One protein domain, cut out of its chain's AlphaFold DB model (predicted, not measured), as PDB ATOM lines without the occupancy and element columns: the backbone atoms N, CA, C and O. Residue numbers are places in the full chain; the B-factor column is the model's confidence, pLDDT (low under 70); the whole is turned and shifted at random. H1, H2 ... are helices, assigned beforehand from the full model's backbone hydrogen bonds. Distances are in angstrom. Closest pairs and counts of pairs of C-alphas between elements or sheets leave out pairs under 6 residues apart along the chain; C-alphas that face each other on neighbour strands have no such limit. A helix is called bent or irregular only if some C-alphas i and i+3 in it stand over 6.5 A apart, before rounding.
ATOM      1  N   LEU A  16      -3.928  19.430  20.944       78.19
ATOM      2  CA  LEU A  16      -4.202  20.867  21.038       78.19
ATOM      3  C   LEU A  16      -5.643  21.203  20.616       78.19
ATOM      4  O   LEU A  16      -6.328  21.943  21.319       78.19
ATOM      5  N   PHE A  17      -6.127  20.630  19.511       80.88
ATOM      6  CA  PHE A  17      -7.517  20.788  19.078       80.88
ATOM      7  C   PHE A  17      -8.496  20.192  20.086       80.88
ATOM      8  O   PHE A  17      -9.461  20.864  20.442       80.88
ATOM      9  N   SER A  18      -8.233  18.982  20.586       81.00
ATOM     10  CA  SER A  18      -9.043  18.350  21.628       81.00
ATOM     11  C   SER A  18      -9.179  19.265  22.845       81.00
ATOM     12  O   SER A  18     -10.298  19.571  23.256       81.00
ATOM     13  N   PHE A  19      -8.064  19.807  23.343       78.62
ATOM     14  CA  PHE A  19      -8.073  20.740  24.467       78.62
ATOM     15  C   PHE A  19      -8.911  21.992  24.183       78.62
ATOM     16  O   PHE A  19      -9.740  22.372  25.009       78.62
ATOM     17  N   VAL A  20      -8.752  22.614  23.010       85.06
ATOM     18  CA  VAL A  20      -9.546  23.791  22.615       85.06
ATOM     19  C   VAL A  20     -11.039  23.463  22.563       85.06
ATOM     20  O   VAL A  20     -11.841  24.212  23.116       85.06
ATOM     21  N   PHE A  21     -11.424  22.349  21.941       89.12
ATOM     22  CA  PHE A  21     -12.824  21.935  21.831       89.12
ATOM     23  C   PHE A  21     -13.445  21.599  23.188       89.12
ATOM     24  O   PHE A  21     -14.569  22.028  23.455       89.12
ATOM     25  N   LEU A  22     -12.706  20.924  24.071       84.94
ATOM     26  CA  LEU A  22     -13.131  20.670  25.449       84.94
ATOM     27  C   LEU A  22     -13.398  21.984  26.192       84.94
ATOM     28  O   LEU A  22     -14.473  22.159  26.762       84.94
ATOM     29  N   LEU A  23     -12.456  22.930  26.144       83.38
ATOM     30  CA  LEU A  23     -12.549  24.199  26.872       83.38
ATOM     31  C   LEU A  23     -13.661  25.100  26.331       83.38
ATOM     32  O   LEU A  23     -14.468  25.626  27.098       83.38
ATOM     33  N   VAL A  24     -13.726  25.265  25.008       88.06
ATOM     34  CA  VAL A  24     -14.760  26.073  24.348       88.06
ATOM     35  C   VAL A  24     -16.130  25.435  24.535       88.06
ATOM     36  O   VAL A  24     -17.082  26.142  24.860       88.06
ATOM     37  N   GLY A  25     -16.238  24.117  24.369       90.69
ATOM     38  CA  GLY A  25     -17.487  23.387  24.542       90.69
ATOM     39  C   GLY A  25     -18.024  23.497  25.962       90.69
ATOM     40  O   GLY A  25     -19.148  23.955  26.160       90.69
ATOM     41  N   LEU A  26     -17.194  23.185  26.962       86.44
ATOM     42  CA  LEU A  26     -17.560  23.291  28.376       86.44
ATOM     43  C   LEU A  26     -17.912  24.734  28.752       86.44
ATOM     44  O   LEU A  26     -18.924  24.975  29.410       86.44
ATOM     45  N   GLY A  27     -17.133  25.703  28.267       85.62
ATOM     46  CA  GLY A  27     -17.394  27.118  28.488       85.62
ATOM     47  C   GLY A  27     -18.720  27.591  27.916       85.62
ATOM     48  O   GLY A  27     -19.507  28.246  28.602       85.62
ATOM     49  N   LEU A  28     -18.997  27.226  26.670       89.56
ATOM     50  CA  LEU A  28     -20.214  27.617  25.977       89.56
ATOM     51  C   LEU A  28     -21.446  26.918  26.570       89.56
ATOM     52  O   LEU A  28     -22.482  27.565  26.721       89.56
ATOM     53  N   THR A  29     -21.326  25.657  26.989       88.50
ATOM     54  CA  THR A  29     -22.376  24.956  27.743       88.50
ATOM     55  C   THR A  29     -22.664  25.673  29.056       88.50
ATOM     56  O   THR A  29     -23.800  26.054  29.315       88.50
ATOM     57  N   TYR A  30     -21.638  25.922  29.867       85.12
ATOM     58  CA  TYR A  30     -21.809  26.505  31.195       85.12
ATOM     59  C   TYR A  30     -22.369  27.934  31.149       85.12
ATOM     60  O   TYR A  30     -23.277  28.261  31.908       85.12
ATOM     61  N   ILE A  31     -21.886  28.788  30.237       86.69
ATOM     62  CA  ILE A  31     -22.344  30.186  30.113       86.69
ATOM     63  C   ILE A  31     -23.819  30.275  29.710       86.69
ATOM     64  O   ILE A  31     -24.509  31.210  30.117       86.69
ATOM     65  N   ASN A  32     -24.291  29.338  28.886       88.19
ATOM     66  CA  ASN A  32     -25.672  29.328  28.408       88.19
ATOM     67  C   ASN A  32     -26.595  28.457  29.274       88.19
ATOM     68  O   ASN A  32     -27.811  28.477  29.071       88.19
ATOM     69  N   PHE A  33     -26.058  27.724  30.251       86.19
ATOM     70  CA  PHE A  33     -26.865  26.986  31.213       86.19
ATOM     71  C   PHE A  33     -27.624  27.962  32.126       86.19
ATOM     72  O   PHE A  33     -27.071  28.950  32.607       86.19
ATOM     73  N   GLY A  34     -28.910  27.708  32.345       83.50
ATOM     74  CA  GLY A  34     -29.837  28.613  33.028       83.50
ATOM     75  C   GLY A  34     -30.377  29.755  32.159       83.50
ATOM     76  O   GLY A  34     -31.083  30.617  32.676       83.50
ATOM     77  N   THR A  35     -30.057  29.792  30.859       89.19
ATOM     78  CA  THR A  35     -30.570  30.799  29.910       89.19
ATOM     79  C   THR A  35     -31.573  30.189  28.928       89.19
ATOM     80  O   THR A  35     -31.700  28.975  28.817       89.19
ATOM     81  N   ASP A  36     -32.272  31.016  28.157       90.06
ATOM     82  CA  ASP A  36     -33.185  30.605  27.081       90.06
ATOM     83  C   ASP A  36     -32.463  30.116  25.805       90.06
ATOM     84  O   ASP A  36     -33.085  29.569  24.887       90.06
ATOM     85  N   LYS A  37     -31.131  30.239  25.753       91.50
ATOM     86  CA  LYS A  37     -30.277  29.917  24.599       91.50
ATOM     87  C   LYS A  37     -29.990  28.417  24.454       91.50
ATOM     88  O   LYS A  37     -28.839  27.990  24.362       91.50
ATOM     89  N   ASN A  38     -31.047  27.614  24.357       91.38
ATOM     90  CA  ASN A  38     -30.979  26.148  24.269       91.38
ATOM     91  C   ASN A  38     -30.125  25.634  23.096       91.38
ATOM     92  O   ASN A  38     -29.445  24.623  23.233       91.38
ATOM     93  N   LEU A  39     -30.131  26.330  21.954       92.81
ATOM     94  CA  LEU A  39     -29.325  25.943  20.793       92.81
ATOM     95  C   LEU A  39     -27.824  26.092  21.069       92.81
ATOM     96  O   LEU A  39     -27.051  25.189  20.773       92.81
ATOM     97  N   TRP A  40     -27.423  27.193  21.708       92.38
ATOM     98  CA  TRP A  40     -26.037  27.394  22.122       92.38
ATOM     99  C   TRP A  40     -25.635  26.366  23.175       92.38
ATOM    100  O   TRP A  40     -24.585  25.750  23.053       92.38
ATOM    101  N   LEU A  41     -26.502  26.098  24.150       90.62
ATOM    102  CA  LEU A  41     -26.266  25.064  25.153       90.62
ATOM    103  C   LEU A  41     -26.024  23.677  24.520       90.62
ATOM    104  O   LEU A  41     -25.077  22.975  24.884       90.62
ATOM    105  N   PHE A  42     -26.834  23.312  23.523       95.06
ATOM    106  CA  PHE A  42     -26.652  22.086  22.749       95.06
ATOM    107  C   PHE A  42     -25.319  22.080  21.994       95.06
ATOM    108  O   PHE A  42     -24.545  21.134  22.128       95.06
ATOM    109  N   SER A  43     -25.019  23.143  21.240       95.50
ATOM    110  CA  SER A  43     -23.781  23.261  20.461       95.50
ATOM    111  C   SER A  43     -22.528  23.210  21.332       95.50
ATOM    112  O   SER A  43     -21.565  22.551  20.954       95.50
ATOM    113  N   GLY A  44     -22.538  23.844  22.509       92.81
ATOM    114  CA  GLY A  44     -21.435  23.760  23.471       92.81
ATOM    115  C   GLY A  44     -21.194  22.325  23.919       92.81
ATOM    116  O   GLY A  44     -20.061  21.849  23.922       92.81
ATOM    117  N   THR A  45     -22.277  21.594  24.183       91.12
ATOM    118  CA  THR A  45     -22.191  20.188  24.583       91.12
ATOM    119  C   THR A  45     -21.632  19.331  23.446       91.12
ATOM    120  O   THR A  45     -20.771  18.491  23.687       91.12
ATOM    121  N   GLN A  46     -22.028  19.585  22.193       94.94
ATOM    122  CA  GLN A  46     -21.459  18.877  21.038       94.94
ATOM    123  C   GLN A  46     -19.978  19.212  20.808       94.94
ATOM    124  O   GLN A  46     -19.200  18.314  20.505       94.94
ATOM    125  N   LEU A  47     -19.559  20.471  20.987       93.00
ATOM    126  CA  LEU A  47     -18.142  20.858  20.900       93.00
ATOM    127  C   LEU A  47     -17.305  20.165  21.979       93.00
ATOM    128  O   LEU A  47     -16.196  19.720  21.698       93.00
ATOM    129  N   PHE A  48     -17.852  20.019  23.186       89.19
ATOM    130  CA  PHE A  48     -17.202  19.281  24.262       89.19
ATOM    131  C   PHE A  48     -16.989  17.807  23.881       89.19
ATOM    132  O   PHE A  48     -15.861  17.318  23.930       89.19
ATOM    133  N   PHE A  49     -18.034  17.118  23.414       86.50
ATOM    134  CA  PHE A  49     -17.914  15.728  22.959       86.50
ATOM    135  C   PHE A  49     -17.002  15.571  21.740       86.50
ATOM    136  O   PHE A  49     -16.264  14.595  21.663       86.50
ATOM    137  N   LEU A  50     -16.974  16.540  20.822       88.56
ATOM    138  CA  LEU A  50     -16.019  16.544  19.714       88.56
ATOM    139  C   LEU A  50     -14.571  16.578  20.225       88.56
ATOM    140  O   LEU A  50     -13.722  15.850  19.716       88.56
ATOM    141  N   GLY A  51     -14.300  17.373  21.265       83.88
ATOM    142  CA  GLY A  51     -13.004  17.389  21.943       83.88
ATOM    143  C   GLY A  51     -12.627  16.021  22.515       83.88
ATOM    144  O   GLY A  51     -11.504  15.563  22.298       83.88
ATOM    145  N   ILE A  52     -13.581  15.331  23.153       78.62
ATOM    146  CA  ILE A  52     -13.411  13.945  23.622       78.62
ATOM    147  C   ILE A  52     -13.098  13.019  22.439       78.62
ATOM    148  O   ILE A  52     -12.092  12.313  22.467       78.62
ATOM    149  N   PHE A  53     -13.883  13.058  21.361       78.81
ATOM    150  CA  PHE A  53     -13.685  12.179  20.206       78.81
ATOM    151  C   PHE A  53     -12.348  12.385  19.498       78.81
ATOM    152  O   PHE A  53     -11.780  11.413  19.020       78.81
ATOM    153  N   ILE A  54     -11.801  13.603  19.466       78.31
ATOM    154  CA  ILE A  54     -10.465  13.857  18.901       78.31
ATOM    155  C   ILE A  54      -9.359  13.232  19.771       78.31
ATOM    156  O   ILE A  54      -8.328  12.828  19.241       78.31
ATOM    157  N   SER A  55      -9.569  13.112  21.087       70.69
ATOM    158  CA  SER A  55      -8.582  12.519  22.008       70.69
ATOM    159  C   SER A  55      -8.566  10.983  22.042       70.69
ATOM    160  O   SER A  55      -7.585  10.407  22.508       70.69
ATOM    161  N   ILE A  56      -9.611  10.308  21.542       66.31
ATOM    162  CA  ILE A  56      -9.739   8.834  21.581       66.31
ATOM    163  C   ILE A  56      -8.768   8.111  20.624       66.31
ATOM    164  O   ILE A  56      -8.074   7.195  21.074       66.31
ATOM    165  N   PRO A  57      -8.670   8.482  19.327       59.84
ATOM    166  CA  PRO A  57      -7.866   7.743  18.352       59.84
ATOM    167  C   PRO A  57      -6.363   7.765  18.638       59.84
ATOM    168  O   PRO A  57      -5.652   6.878  18.184       59.84
ATOM    169  N   ASN A  64     -11.761  -1.536  14.211       58.25
ATOM    170  CA  ASN A  64     -13.085  -1.076  13.748       58.25
ATOM    171  C   ASN A  64     -13.648   0.214  14.377       58.25
ATOM    172  O   ASN A  64     -14.796   0.243  14.814       58.25
ATOM    173  N   LEU A  65     -12.893   1.316  14.309       61.72
ATOM    174  CA  LEU A  65     -13.363   2.688  14.597       61.72
ATOM    175  C   LEU A  65     -14.752   3.022  14.003       61.72
ATOM    176  O   LEU A  65     -15.565   3.674  14.657       61.72
ATOM    177  N   GLU A  66     -15.057   2.541  12.795       64.38
ATOM    178  CA  GLU A  66     -16.339   2.785  12.114       64.38
ATOM    179  C   GLU A  66     -17.553   2.246  12.883       64.38
ATOM    180  O   GLU A  66     -18.592   2.907  12.936       64.38
ATOM    181  N   ALA A  67     -17.410   1.103  13.559       65.69
ATOM    182  CA  ALA A  67     -18.477   0.516  14.369       65.69
ATOM    183  C   ALA A  67     -18.749   1.313  15.663       65.69
ATOM    184  O   ALA A  67     -19.817   1.167  16.255       65.69
ATOM    185  N   TYR A  68     -17.807   2.168  16.085       68.50
ATOM    186  CA  TYR A  68     -17.897   2.973  17.308       68.50
ATOM    187  C   TYR A  68     -18.416   4.389  17.065       68.50
ATOM    188  O   TYR A  68     -19.107   4.933  17.928       68.50
ATOM    189  N   TYR A  69     -18.139   4.987  15.900       73.44
ATOM    190  CA  TYR A  69     -18.538   6.371  15.626       73.44
ATOM    191  C   TYR A  69     -20.049   6.572  15.671       73.44
ATOM    192  O   TYR A  69     -20.520   7.536  16.269       73.44
ATOM    193  N   PHE A  70     -20.819   5.670  15.064       77.25
ATOM    194  CA  PHE A  70     -22.261   5.868  14.950       77.25
ATOM    195  C   PHE A  70     -22.982   5.825  16.314       77.25
ATOM    196  O   PHE A  70     -23.662   6.804  16.639       77.25
ATOM    197  N   PRO A  71     -22.787   4.803  17.175       76.06
ATOM    198  CA  PRO A  71     -23.345   4.816  18.530       76.06
ATOM    199  C   PRO A  71     -22.839   5.993  19.375       76.06
ATOM    200  O   PRO A  71     -23.618   6.606  20.103       76.06
ATOM    201  N   ALA A  72     -21.558   6.357  19.252       78.12
ATOM    202  CA  ALA A  72     -20.975   7.468  19.999       78.12
ATOM    203  C   ALA A  72     -21.590   8.827  19.615       78.12
ATOM    204  O   ALA A  72     -21.871   9.644  20.492       78.12
ATOM    205  N   ILE A  73     -21.862   9.062  18.326       85.88
ATOM    206  CA  ILE A  73     -22.543  10.275  17.848       85.88
ATOM    207  C   ILE A  73     -23.965  10.345  18.407       85.88
ATOM    208  O   ILE A  73     -24.360  11.390  18.928       85.88
ATOM    209  N   ILE A  74     -24.732   9.250  18.344       88.44
ATOM    210  CA  ILE A  74     -26.102   9.226  18.881       88.44
ATOM    211  C   ILE A  74     -26.083   9.489  20.393       88.44
ATOM    212  O   ILE A  74     -26.891  10.284  20.883       88.44
ATOM    213  N   LEU A  75     -25.133   8.905  21.129       84.38
ATOM    214  CA  LEU A  75     -24.951   9.183  22.554       84.38
ATOM    215  C   LEU A  75     -24.611  10.652  22.807       84.38
ATOM    216  O   LEU A  75     -25.278  11.285  23.623       84.38
ATOM    217  N   SER A  76     -23.652  11.228  22.080       89.62
ATOM    218  CA  SER A  76     -23.289  12.650  22.189       89.62
ATOM    219  C   SER A  76     -24.489  13.571  21.960       89.62
ATOM    220  O   SER A  76     -24.730  14.508  22.729       89.62
ATOM    221  N   VAL A  77     -25.293  13.293  20.931       93.31
ATOM    222  CA  VAL A  77     -26.527  14.041  20.651       93.31
ATOM    223  C   VAL A  77     -27.524  13.879  21.799       93.31
ATOM    224  O   VAL A  77     -28.087  14.871  22.262       93.31
ATOM    225  N   SER A  78     -27.700  12.658  22.308       92.00
ATOM    226  CA  SER A  78     -28.606  12.360  23.425       92.00
ATOM    227  C   SER A  78     -28.199  13.094  24.702       92.00
ATOM    228  O   SER A  78     -29.051  13.679  25.368       92.00
ATOM    229  N   PHE A  79     -26.902  13.150  25.015       89.00
ATOM    230  CA  PHE A  79     -26.380  13.932  26.136       89.00
ATOM    231  C   PHE A  79     -26.552  15.437  25.920       89.00
ATOM    232  O   PHE A  79     -26.967  16.138  26.839       89.00
ATOM    233  N   GLY A  80     -26.323  15.944  24.707       91.19
ATOM    234  CA  GLY A  80     -26.623  17.339  24.368       91.19
ATOM    235  C   GLY A  80     -28.085  17.699  24.622       91.19
ATOM    236  O   GLY A  80     -28.380  18.715  25.252       91.19
ATOM    237  N   LEU A  81     -29.009  16.843  24.181       94.12
ATOM    238  CA  LEU A  81     -30.440  17.009  24.437       94.12
ATOM    239  C   LEU A  81     -30.774  16.879  25.927       94.12
ATOM    240  O   LEU A  81     -31.638  17.606  26.411       94.12
ATOM    241  N   LEU A  82     -30.078  16.015  26.672       91.06
ATOM    242  CA  LEU A  82     -30.258  15.875  28.117       91.06
ATOM    243  C   LEU A  82     -29.904  17.176  28.836       91.06
ATOM    244  O   LEU A  82     -30.688  17.640  29.659       91.06
ATOM    245  N   ILE A  83     -28.779  17.803  28.493       88.88
ATOM    246  CA  ILE A  83     -28.392  19.098  29.067       88.88
ATOM    247  C   ILE A  83     -29.430  20.181  28.732       88.88
ATOM    248  O   ILE A  83     -29.825  20.948  29.612       88.88
ATOM    249  N   VAL A  84     -29.948  20.209  27.498       91.25
ATOM    250  CA  VAL A  84     -31.046  21.117  27.113       91.25
ATOM    251  C   VAL A  84     -32.318  20.844  27.917       91.25
ATOM    252  O   VAL A  84     -32.962  21.784  28.383       91.25
ATOM    253  N   TYR A  85     -32.673  19.576  28.121       90.69
ATOM    254  CA  TYR A  85     -33.823  19.193  28.934       90.69
ATOM    255  C   TYR A  85     -33.649  19.603  30.400       90.69
ATOM    256  O   TYR A  85     -34.589  20.108  31.007       90.69
ATOM    257  N   LEU A  86     -32.459  19.434  30.978       89.50
ATOM    258  CA  LEU A  86     -32.184  19.877  32.346       89.50
ATOM    259  C   LEU A  86     -32.346  21.394  32.499       89.50
ATOM    260  O   LEU A  86     -32.775  21.847  33.560       89.50
ATOM    261  N   ASN A  87     -32.063  22.150  31.438       88.19
ATOM    262  CA  ASN A  87     -32.195  23.600  31.407       88.19
ATOM    263  C   ASN A  87     -33.651  24.085  31.290       88.19
ATOM    264  O   ASN A  87     -34.051  24.995  32.007       88.19
ATOM    265  N   ASN A  88     -34.456  23.491  30.400       89.75
ATOM    266  CA  ASN A  88     -35.796  24.005  30.071       89.75
ATOM    267  C   ASN A  88     -36.971  23.093  30.475       89.75
ATOM    268  O   ASN A  88     -38.126  23.479  30.306       89.75
ATOM    269  N   ARG A  89     -36.693  21.880  30.968       90.25
ATOM    270  CA  ARG A  89     -37.658  20.836  31.367       90.25
ATOM    271  C   ARG A  89     -38.724  20.499  30.316       90.25
ATOM    272  O   ARG A  89     -39.800  20.013  30.652       90.25
ATOM    273  N   ASN A  90     -38.423  20.687  29.032       91.31
ATOM    274  CA  ASN A  90     -39.363  20.419  27.947       91.31
ATOM    275  C   ASN A  90     -39.527  18.911  27.684       91.31
ATOM    276  O   ASN A  90     -38.600  18.241  27.226       91.31
ATOM    277  N   THR A  91     -40.736  18.384  27.883       93.19
ATOM    278  CA  THR A  91     -41.068  16.962  27.685       93.19
ATOM    279  C   THR A  91     -40.745  16.441  26.282       93.19
ATOM    280  O   THR A  91     -40.326  15.296  26.140       93.19
ATOM    281  N   LYS A  92     -40.872  17.260  25.228       93.81
ATOM    282  CA  LYS A  92     -40.517  16.838  23.858       93.81
ATOM    283  C   LYS A  92     -39.019  16.565  23.721       93.81
ATOM    284  O   LYS A  92     -38.627  15.624  23.040       93.81
ATOM    285  N   VAL A  93     -38.191  17.364  24.396       91.94
ATOM    286  CA  VAL A  93     -36.736  17.167  24.427       91.94
ATOM    287  C   VAL A  93     -36.401  15.888  25.190       91.94
ATOM    288  O   VAL A  93     -35.586  15.107  24.712       91.94
ATOM    289  N   LEU A  94     -37.086  15.616  26.308       93.31
ATOM    290  CA  LEU A  94     -36.924  14.366  27.060       93.31
ATOM    291  C   LEU A  94     -37.227  13.129  26.207       93.31
ATOM    292  O   LEU A  94     -36.468  12.166  26.246       93.31
ATOM    293  N   ILE A  95     -38.299  13.158  25.410       94.31
ATOM    294  CA  ILE A  95     -38.610  12.064  24.476       94.31
ATOM    295  C   ILE A  95     -37.445  11.861  23.499       94.31
ATOM    296  O   ILE A  95     -37.017  10.728  23.296       94.31
ATOM    297  N   GLY A  96     -36.886  12.945  22.953       92.88
ATOM    298  CA  GLY A  96     -35.701  12.883  22.094       92.88
ATOM    299  C   GLY A  96     -34.494  12.226  22.772       92.88
ATOM    300  O   GLY A  96     -33.845  11.380  22.161       92.88
ATOM    301  N   VAL A  97     -34.231  12.550  24.045       91.44
ATOM    302  CA  VAL A  97     -33.171  11.909  24.847       91.44
ATOM    303  C   VAL A  97     -33.415  10.408  24.971       91.44
ATOM    304  O   VAL A  97     -32.522   9.620  24.676       91.44
ATOM    305  N   LEU A  98     -34.617  10.004  25.386       93.25
ATOM    306  CA  LEU A  98     -34.947   8.595  25.611       93.25
ATOM    307  C   LEU A  98     -34.859   7.775  24.320       93.25
ATOM    308  O   LEU A  98     -34.293   6.684  24.327       93.25
ATOM    309  N   VAL A  99     -35.364   8.316  23.207       94.12
ATOM    310  CA  VAL A  99     -35.263   7.679  21.886       94.12
ATOM    311  C   VAL A  99     -33.802   7.558  21.455       94.12
ATOM    312  O   VAL A  99     -33.392   6.489  21.016       94.12
ATOM    313  N   GLY A 100     -33.000   8.613  21.612       90.94
ATOM    314  CA  GLY A 100     -31.581   8.584  21.257       90.94
ATOM    315  C   GLY A 100     -30.775   7.577  22.083       90.94
ATOM    316  O   GLY A 100     -29.995   6.802  21.524       90.94
ATOM    317  N   LEU A 101     -31.015   7.503  23.396       88.44
ATOM    318  CA  LEU A 101     -30.396   6.494  24.260       88.44
ATOM    319  C   LEU A 101     -30.799   5.077  23.844       88.44
ATOM    320  O   LEU A 101     -29.937   4.213  23.702       88.44
ATOM    321  N   LEU A 102     -32.088   4.846  23.578       88.12
ATOM    322  CA  LEU A 102     -32.579   3.545  23.130       88.12
ATOM    323  C   LEU A 102     -31.955   3.134  21.789       88.12
ATOM    324  O   LEU A 102     -31.502   2.002  21.648       88.12
ATOM    325  N   LEU A 103     -31.880   4.053  20.822       87.81
ATOM    326  CA  LEU A 103     -31.227   3.802  19.536       87.81
ATOM    327  C   LEU A 103     -29.748   3.464  19.723       87.81
ATOM    328  O   LEU A 103     -29.276   2.501  19.133       87.81
ATOM    329  N   SER A 104     -29.033   4.191  20.581       82.94
ATOM    330  CA  SER A 104     -27.620   3.910  20.873       82.94
ATOM    331  C   SER A 104     -27.414   2.485  21.394       82.94
ATOM    332  O   SER A 104     -26.479   1.802  20.982       82.94
ATOM    333  N   ILE A 105     -28.322   2.014  22.254       81.69
ATOM    334  CA  ILE A 105     -28.318   0.646  22.784       81.69
ATOM    335  C   ILE A 105     -28.637  -0.367  21.675       81.69
ATOM    336  O   ILE A 105     -27.906  -1.338  21.502       81.69
ATOM    337  N   ILE A 106     -29.685  -0.141  20.877       84.19
ATOM    338  CA  ILE A 106     -30.065  -1.046  19.778       84.19
ATOM    339  C   ILE A 106     -28.922  -1.186  18.765       84.19
ATOM    340  O   ILE A 106     -28.565  -2.301  18.390       84.19
ATOM    341  N   PHE A 107     -28.322  -0.067  18.354       80.12
ATOM    342  CA  PHE A 107     -27.196  -0.057  17.420       80.12
ATOM    343  C   PHE A 107     -25.922  -0.652  18.015       80.12
ATOM    344  O   PHE A 107     -25.109  -1.204  17.276       80.12
ATOM    345  N   SER A 108     -25.758  -0.581  19.339       72.50
ATOM    346  CA  SER A 108     -24.694  -1.311  20.017       72.50
ATOM    347  C   SER A 108     -24.864  -2.814  19.854       72.50
ATOM    348  O   SER A 108     -23.921  -3.489  19.469       72.50
ATOM    349  N   TYR A 109     -26.056  -3.347  20.109       73.69
ATOM    350  CA  TYR A 109     -26.272  -4.792  20.044       73.69
ATOM    351  C   TYR A 109     -26.344  -5.346  18.615       73.69
ATOM    352  O   TYR A 109     -26.065  -6.527  18.417       73.69
ATOM    353  N   SER A 110     -26.705  -4.531  17.618       73.50
ATOM    354  CA  SER A 110     -26.788  -4.976  16.218       73.50
ATOM    355  C   SER A 110     -25.434  -5.025  15.506       73.50
ATOM    356  O   SER A 110     -25.251  -5.847  14.608       73.50
ATOM    357  N   ASN A 111     -24.472  -4.192  15.912       67.69
ATOM    358  CA  ASN A 111     -23.106  -4.236  15.403       67.69
ATOM    359  C   ASN A 111     -22.246  -5.112  16.315       67.69
ATOM    360  O   ASN A 111     -21.853  -4.696  17.400       67.69
ATOM    361  N   SER A 112     -21.868  -6.302  15.840       58.94
ATOM    362  CA  SER A 112     -21.029  -7.276  16.565       58.94
ATOM    363  C   SER A 112     -19.664  -6.743  17.043       58.94
ATOM    364  O   SER A 112     -18.976  -7.425  17.801       58.94
ATOM    365  N   GLY A 113     -19.271  -5.534  16.627       58.50
ATOM    366  CA  GLY A 113     -18.052  -4.847  17.056       58.50
ATOM    367  C   GLY A 113     -18.207  -3.858  18.221       58.50
ATOM    368  O   GLY A 113     -17.193  -3.530  18.838       58.50
ATOM    369  N   PHE A 114     -19.417  -3.381  18.550       59.56
ATOM    370  CA  PHE A 114     -19.619  -2.340  19.571       59.56
ATOM    371  C   PHE A 114     -20.314  -2.899  20.815       59.56
ATOM    372  O   PHE A 114     -21.526  -3.095  20.857       59.56
ATOM    373  N   ARG A 115     -19.548  -3.117  21.884       66.38
ATOM    374  CA  ARG A 115     -20.111  -3.484  23.189       66.38
ATOM    375  C   ARG A 115     -20.313  -2.219  24.011       66.38
ATOM    376  O   ARG A 115     -19.331  -1.558  24.341       66.38
ATOM    377  N   PHE A 116     -21.559  -1.902  24.363       64.19
ATOM    378  CA  PHE A 116     -21.888  -0.748  25.205       64.19
ATOM    379  C   PHE A 116     -21.069  -0.732  26.506       64.19
ATOM    380  O   PHE A 116     -20.562   0.314  26.891       64.19
ATOM    381  N   ASP A 117     -20.849  -1.902  27.113       66.50
ATOM    382  CA  ASP A 117     -20.011  -2.057  28.310       66.50
ATOM    383  C   ASP A 117     -18.568  -1.594  28.069       66.50
ATOM    384  O   ASP A 117     -17.998  -0.888  28.898       66.50
ATOM    385  N   ASN A 118     -17.992  -1.934  26.909       66.06
ATOM    386  CA  ASN A 118     -16.653  -1.486  26.534       66.06
ATOM    387  C   ASN A 118     -16.645   0.023  26.290       66.06
ATOM    388  O   ASN A 118     -15.724   0.693  26.726       66.06
ATOM    389  N   PHE A 119     -17.673   0.571  25.640       65.44
ATOM    390  CA  PHE A 119     -17.770   2.011  25.410       65.44
ATOM    391  C   PHE A 119     -17.874   2.800  26.718       65.44
ATOM    392  O   PHE A 119     -17.172   3.792  26.885       65.44
ATOM    393  N   ILE A 120     -18.721   2.362  27.653       67.88
ATOM    394  CA  ILE A 120     -18.840   2.985  28.976       67.88
ATOM    395  C   ILE A 120     -17.548   2.809  29.773       67.88
ATOM    396  O   ILE A 120     -17.111   3.770  30.400       67.88
ATOM    397  N   GLY A 121     -16.916   1.635  29.709       66.19
ATOM    398  CA  GLY A 121     -15.602   1.390  30.304       66.19
ATOM    399  C   GLY A 121     -14.551   2.365  29.778       66.19
ATOM    400  O   GLY A 121     -13.932   3.078  30.556       66.19
ATOM    401  N   THR A 122     -14.438   2.497  28.457       62.12
ATOM    402  CA  THR A 122     -13.527   3.444  27.802       62.12
ATOM    403  C   THR A 122     -13.866   4.894  28.138       62.12
ATOM    404  O   THR A 122     -12.975   5.683  28.428       62.12
ATOM    405  N   PHE A 123     -15.145   5.273  28.148       66.44
ATOM    406  CA  PHE A 123     -15.557   6.618  28.541       66.44
ATOM    407  C   PHE A 123     -15.208   6.918  30.007       66.44
ATOM    408  O   PHE A 123     -14.776   8.025  30.320       66.44
ATOM    409  N   ALA A 124     -15.352   5.937  30.900       66.31
ATOM    410  CA  ALA A 124     -14.970   6.060  32.302       66.31
ATOM    411  C   ALA A 124     -13.448   6.174  32.473       66.31
ATOM    412  O   ALA A 124     -12.998   7.074  33.175       66.31
ATOM    413  N   GLU A 125     -12.664   5.339  31.786       63.97
ATOM    414  CA  GLU A 125     -11.196   5.431  31.754       63.97
ATOM    415  C   GLU A 125     -10.734   6.798  31.238       63.97
ATOM    416  O   GLU A 125      -9.835   7.409  31.804       63.97
ATOM    417  N   MET A 126     -11.395   7.336  30.211       61.94
ATOM    418  CA  MET A 126     -11.117   8.688  29.730       61.94
ATOM    419  C   MET A 126     -11.449   9.763  30.761       61.94
ATOM    420  O   MET A 126     -10.677  10.704  30.933       61.94
ATOM    421  N   LEU A 127     -12.600   9.671  31.431       64.88
ATOM    422  CA  LEU A 127     -12.933  10.617  32.492       64.88
ATOM    423  C   LEU A 127     -11.897  10.559  33.614       64.88
ATOM    424  O   LEU A 127     -11.493  11.615  34.089       64.88
ATOM    425  N   ASP A 128     -11.434   9.365  33.980       65.69
ATOM    426  CA  ASP A 128     -10.407   9.153  35.004       65.69
ATOM    427  C   ASP A 128      -9.004   9.581  34.551       65.69
ATOM    428  O   ASP A 128      -8.162   9.952  35.360       65.69
ATOM    429  N   GLU A 129      -8.735   9.612  33.249       61.03
ATOM    430  CA  GLU A 129      -7.461  10.100  32.723       61.03
ATOM    431  C   GLU A 129      -7.439  11.632  32.586       61.03
ATOM    432  O   GLU A 129      -6.429  12.288  32.856       61.03
ATOM    433  N   TYR A 130      -8.566  12.232  32.196       63.44
ATOM    434  CA  TYR A 130      -8.673  13.665  31.914       63.44
ATOM    435  C   TYR A 130      -9.367  14.472  33.022       63.44
ATOM    436  O   TYR A 130      -9.563  15.679  32.852       63.44
ATOM    437  N   TRP A 131      -9.697  13.875  34.174       62.62
ATOM    438  CA  TRP A 131     -10.416  14.557  35.264       62.62
ATOM    439  C   TRP A 131      -9.726  15.841  35.737       62.62
ATOM    440  O   TRP A 131     -10.406  16.830  36.003       62.62
ATOM    441  N   VAL A 132      -8.387  15.872  35.785       63.22
ATOM    442  CA  VAL A 132      -7.620  17.075  36.162       63.22
ATOM    443  C   VAL A 132      -7.808  18.184  35.132       63.22
ATOM    444  O   VAL A 132      -8.011  19.338  35.496       63.22
ATOM    445  N   VAL A 133      -7.780  17.852  33.840       59.91
ATOM    446  CA  VAL A 133      -7.998  18.821  32.753       59.91
ATOM    447  C   VAL A 133      -9.432  19.347  32.794       59.91
ATOM    448  O   VAL A 133      -9.661  20.552  32.645       59.91
ATOM    449  N   LEU A 134     -10.400  18.471  33.062       63.38
ATOM    450  CA  LEU A 134     -11.807  18.832  33.248       63.38
ATOM    451  C   LEU A 134     -12.006  19.732  34.481       63.38
ATOM    452  O   LEU A 134     -12.721  20.730  34.407       63.38
ATOM    453  N   LEU A 135     -11.316  19.453  35.589       68.25
ATOM    454  CA  LEU A 135     -11.328  20.293  36.790       68.25
ATOM    455  C   LEU A 135     -10.693  21.658  36.553       68.25
ATOM    456  O   LEU A 135     -11.283  22.671  36.921       68.25
ATOM    457  N   LEU A 136      -9.509  21.705  35.940       65.56
ATOM    458  CA  LEU A 136      -8.795  22.953  35.669       65.56
ATOM    459  C   LEU A 136      -9.560  23.834  34.680       65.56
ATOM    460  O   LEU A 136      -9.634  25.044  34.880       65.56
ATOM    461  N   SER A 137     -10.165  23.244  33.648       60.34
ATOM    462  CA  SER A 137     -11.026  23.976  32.715       60.34
ATOM    463  C   SER A 137     -12.295  24.488  33.400       60.34
ATOM    464  O   SER A 137     -12.636  25.657  33.228       60.34
ATOM    465  N   GLY A 138     -12.935  23.680  34.252       67.19
ATOM    466  CA  GLY A 138     -14.057  24.117  35.088       67.19
ATOM    467  C   GLY A 138     -13.687  25.262  36.040       67.19
ATOM    468  O   GLY A 138     -14.405  26.260  36.118       67.19
ATOM    469  N   LEU A 139     -12.535  25.168  36.712       70.69
ATOM    470  CA  LEU A 139     -12.001  26.202  37.604       70.69
ATOM    471  C   LEU A 139     -11.688  27.495  36.849       70.69
ATOM    472  O   LEU A 139     -12.195  28.551  37.225       70.69
ATOM    473  N   ALA A 140     -10.914  27.422  35.765       65.50
ATOM    474  CA  ALA A 140     -10.566  28.579  34.942       65.50
ATOM    475  C   ALA A 140     -11.818  29.300  34.429       65.50
ATOM    476  O   ALA A 140     -11.905  30.531  34.482       65.50
ATOM    477  N   LEU A 141     -12.822  28.535  34.001       63.25
ATOM    478  CA  LEU A 141     -14.089  29.086  33.553       63.25
ATOM    479  C   LEU A 141     -14.873  29.745  34.695       63.25
ATOM    480  O   LEU A 141     -15.414  30.838  34.524       63.25
ATOM    481  N   SER A 142     -14.914  29.107  35.869       70.12
ATOM    482  CA  SER A 142     -15.593  29.659  37.044       70.12
ATOM    483  C   SER A 142     -14.980  30.992  37.481       70.12
ATOM    484  O   SER A 142     -15.723  31.939  37.728       70.12
ATOM    485  N   ILE A 143     -13.646  31.105  37.471       75.19
ATOM    486  CA  ILE A 143     -12.907  32.332  37.801       75.19
ATOM    487  C   ILE A 143     -13.218  33.431  36.783       75.19
ATOM    488  O   ILE A 143     -13.635  34.521  37.178       75.19
ATOM    489  N   TYR A 144     -13.090  33.139  35.482       69.12
ATOM    490  CA  TYR A 144     -13.386  34.093  34.405       69.12
ATOM    491  C   TYR A 144     -14.800  34.683  34.526       69.12
ATOM    492  O   TYR A 144     -15.023  35.881  34.337       69.12
ATOM    493  N   LEU A 145     -15.779  33.850  34.875       63.69
ATOM    494  CA  LEU A 145     -17.168  34.283  35.001       63.69
ATOM    495  C   LEU A 145     -17.458  35.007  36.310       63.69
ATOM    496  O   LEU A 145     -18.291  35.916  36.313       63.69
ATOM    497  N   PHE A 146     -16.783  34.645  37.402       74.06
ATOM    498  CA  PHE A 146     -16.873  35.382  38.661       74.06
ATOM    499  C   PHE A 146     -16.393  36.824  38.480       74.06
ATOM    500  O   PHE A 146     -17.044  37.761  38.946       74.06
ATOM    501  N   ASP A 147     -15.311  36.999  37.726       71.12
ATOM    502  CA  ASP A 147     -14.754  38.307  37.392       71.12
ATOM    503  C   ASP A 147     -15.718  39.111  36.503       71.12
ATOM    504  O   ASP A 147     -16.058  40.261  36.789       71.12
ATOM    505  N   LYS A 148     -16.313  38.457  35.496       63.88
ATOM    506  CA  LYS A 148     -17.323  39.078  34.624       63.88
ATOM    507  C   LYS A 148     -18.613  39.471  35.359       63.88
ATOM    508  O   LYS A 148     -19.264  40.433  34.956       63.88
TER     509      LYS A 148
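Overview. This is residues 16 to 57 and 64 to 148 of the 153 residues of an uncharacterized protein of Bacteroidetes bacterium (UniProt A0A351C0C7). A long helix, H5, bent into a wide V, crosses one face of a thin slab of four helices, H1, H2, H3 and H4, which stand side by side in a row, each running the opposite way to the one before. H5 meets the slab loosely: residues 137 to 141 of its second arm touch H1, and its first arm only just touches H4, with Phe 116. The printed part has 127 residues with five named helices, H1 to H5 in order along the chain, and no named strand; the class is all helix. It is compact, with a radius of gyration of the C-alphas of 15.3 A, and only just flat, spanning 50 by 35 by 19 A.

Along the chain. The longest helix, H5, is residues 116 to 148; by its hydrogen bonds it was assigned as one helix, but it is bent, with C-alphas 129 and 132 lying 7.8 A apart. Its arms are H5a, residues 116 to 129, 19.6 A long, and H5b, residues 132 to 148, 24.1 A long, ending at C-alpha 148 at (-17.323, 39.078, 34.624). H1, residues 16 to 32, is 24.2 A long and begins at C-alpha 16 at (-4.202, 20.867, 21.038). H2, residues 38 to 55, measures 26.3 A. H3, residues 65 to 88, measures 34.6 A and is only just irregular, C-alphas 67 and 70 being 6.6 A apart. H4, residues 91 to 110, measures 28.6 A, from C-alpha 91 at (-41.068, 16.962, 27.685).

Arrangement. H5a and H5b stand at a steep tilt of 64 degrees. H5b touches H1 at a steep tilt of 46 degrees, the same way; the closest C-alphas, of Leu 23 and Ser 137, are 6.0 A apart. H1 and H2 form a helical hairpin and touch at a shallow tilt of 22 degrees, opposite ways, closest at the C-alphas of Ser 18 and Gly 51, 4.1 A. H2 touches H3 at a shallow tilt of 31 degrees, opposite ways, closest at the C-alphas of Phe 42 and Gly 80, 5.0 A. H3 and H4, also a helical hairpin, touch at a shallow tilt of 17 degrees, closest at the C-alphas of Ser 78 and Val 97, 4.8 A. H4 and H5a only just touch, with 3 pairs of C-alphas within 8 A, the closest those of Ser 108 and Phe 116, 5.9 A. H3 and H5a are near each other; H1 and H4 are apart. Every O i to N i+4 pair is within hydrogen-bond range in H1, H2, H4, H5a and H5b; in H3, 18 of 20 are.

Size, cuts and confidence. The C-alphas farthest apart, of Ser 112 and Asp 147, are 50.5 A apart. Residues 58 to 63 are not printed, and C-alphas 57 and 64 are 11.2 A apart across the cut. The links printed whole are tight. Mean pLDDT of the printed part is 79.3; 40 residues are under 70, among them 64 to 68 and 111 to 138.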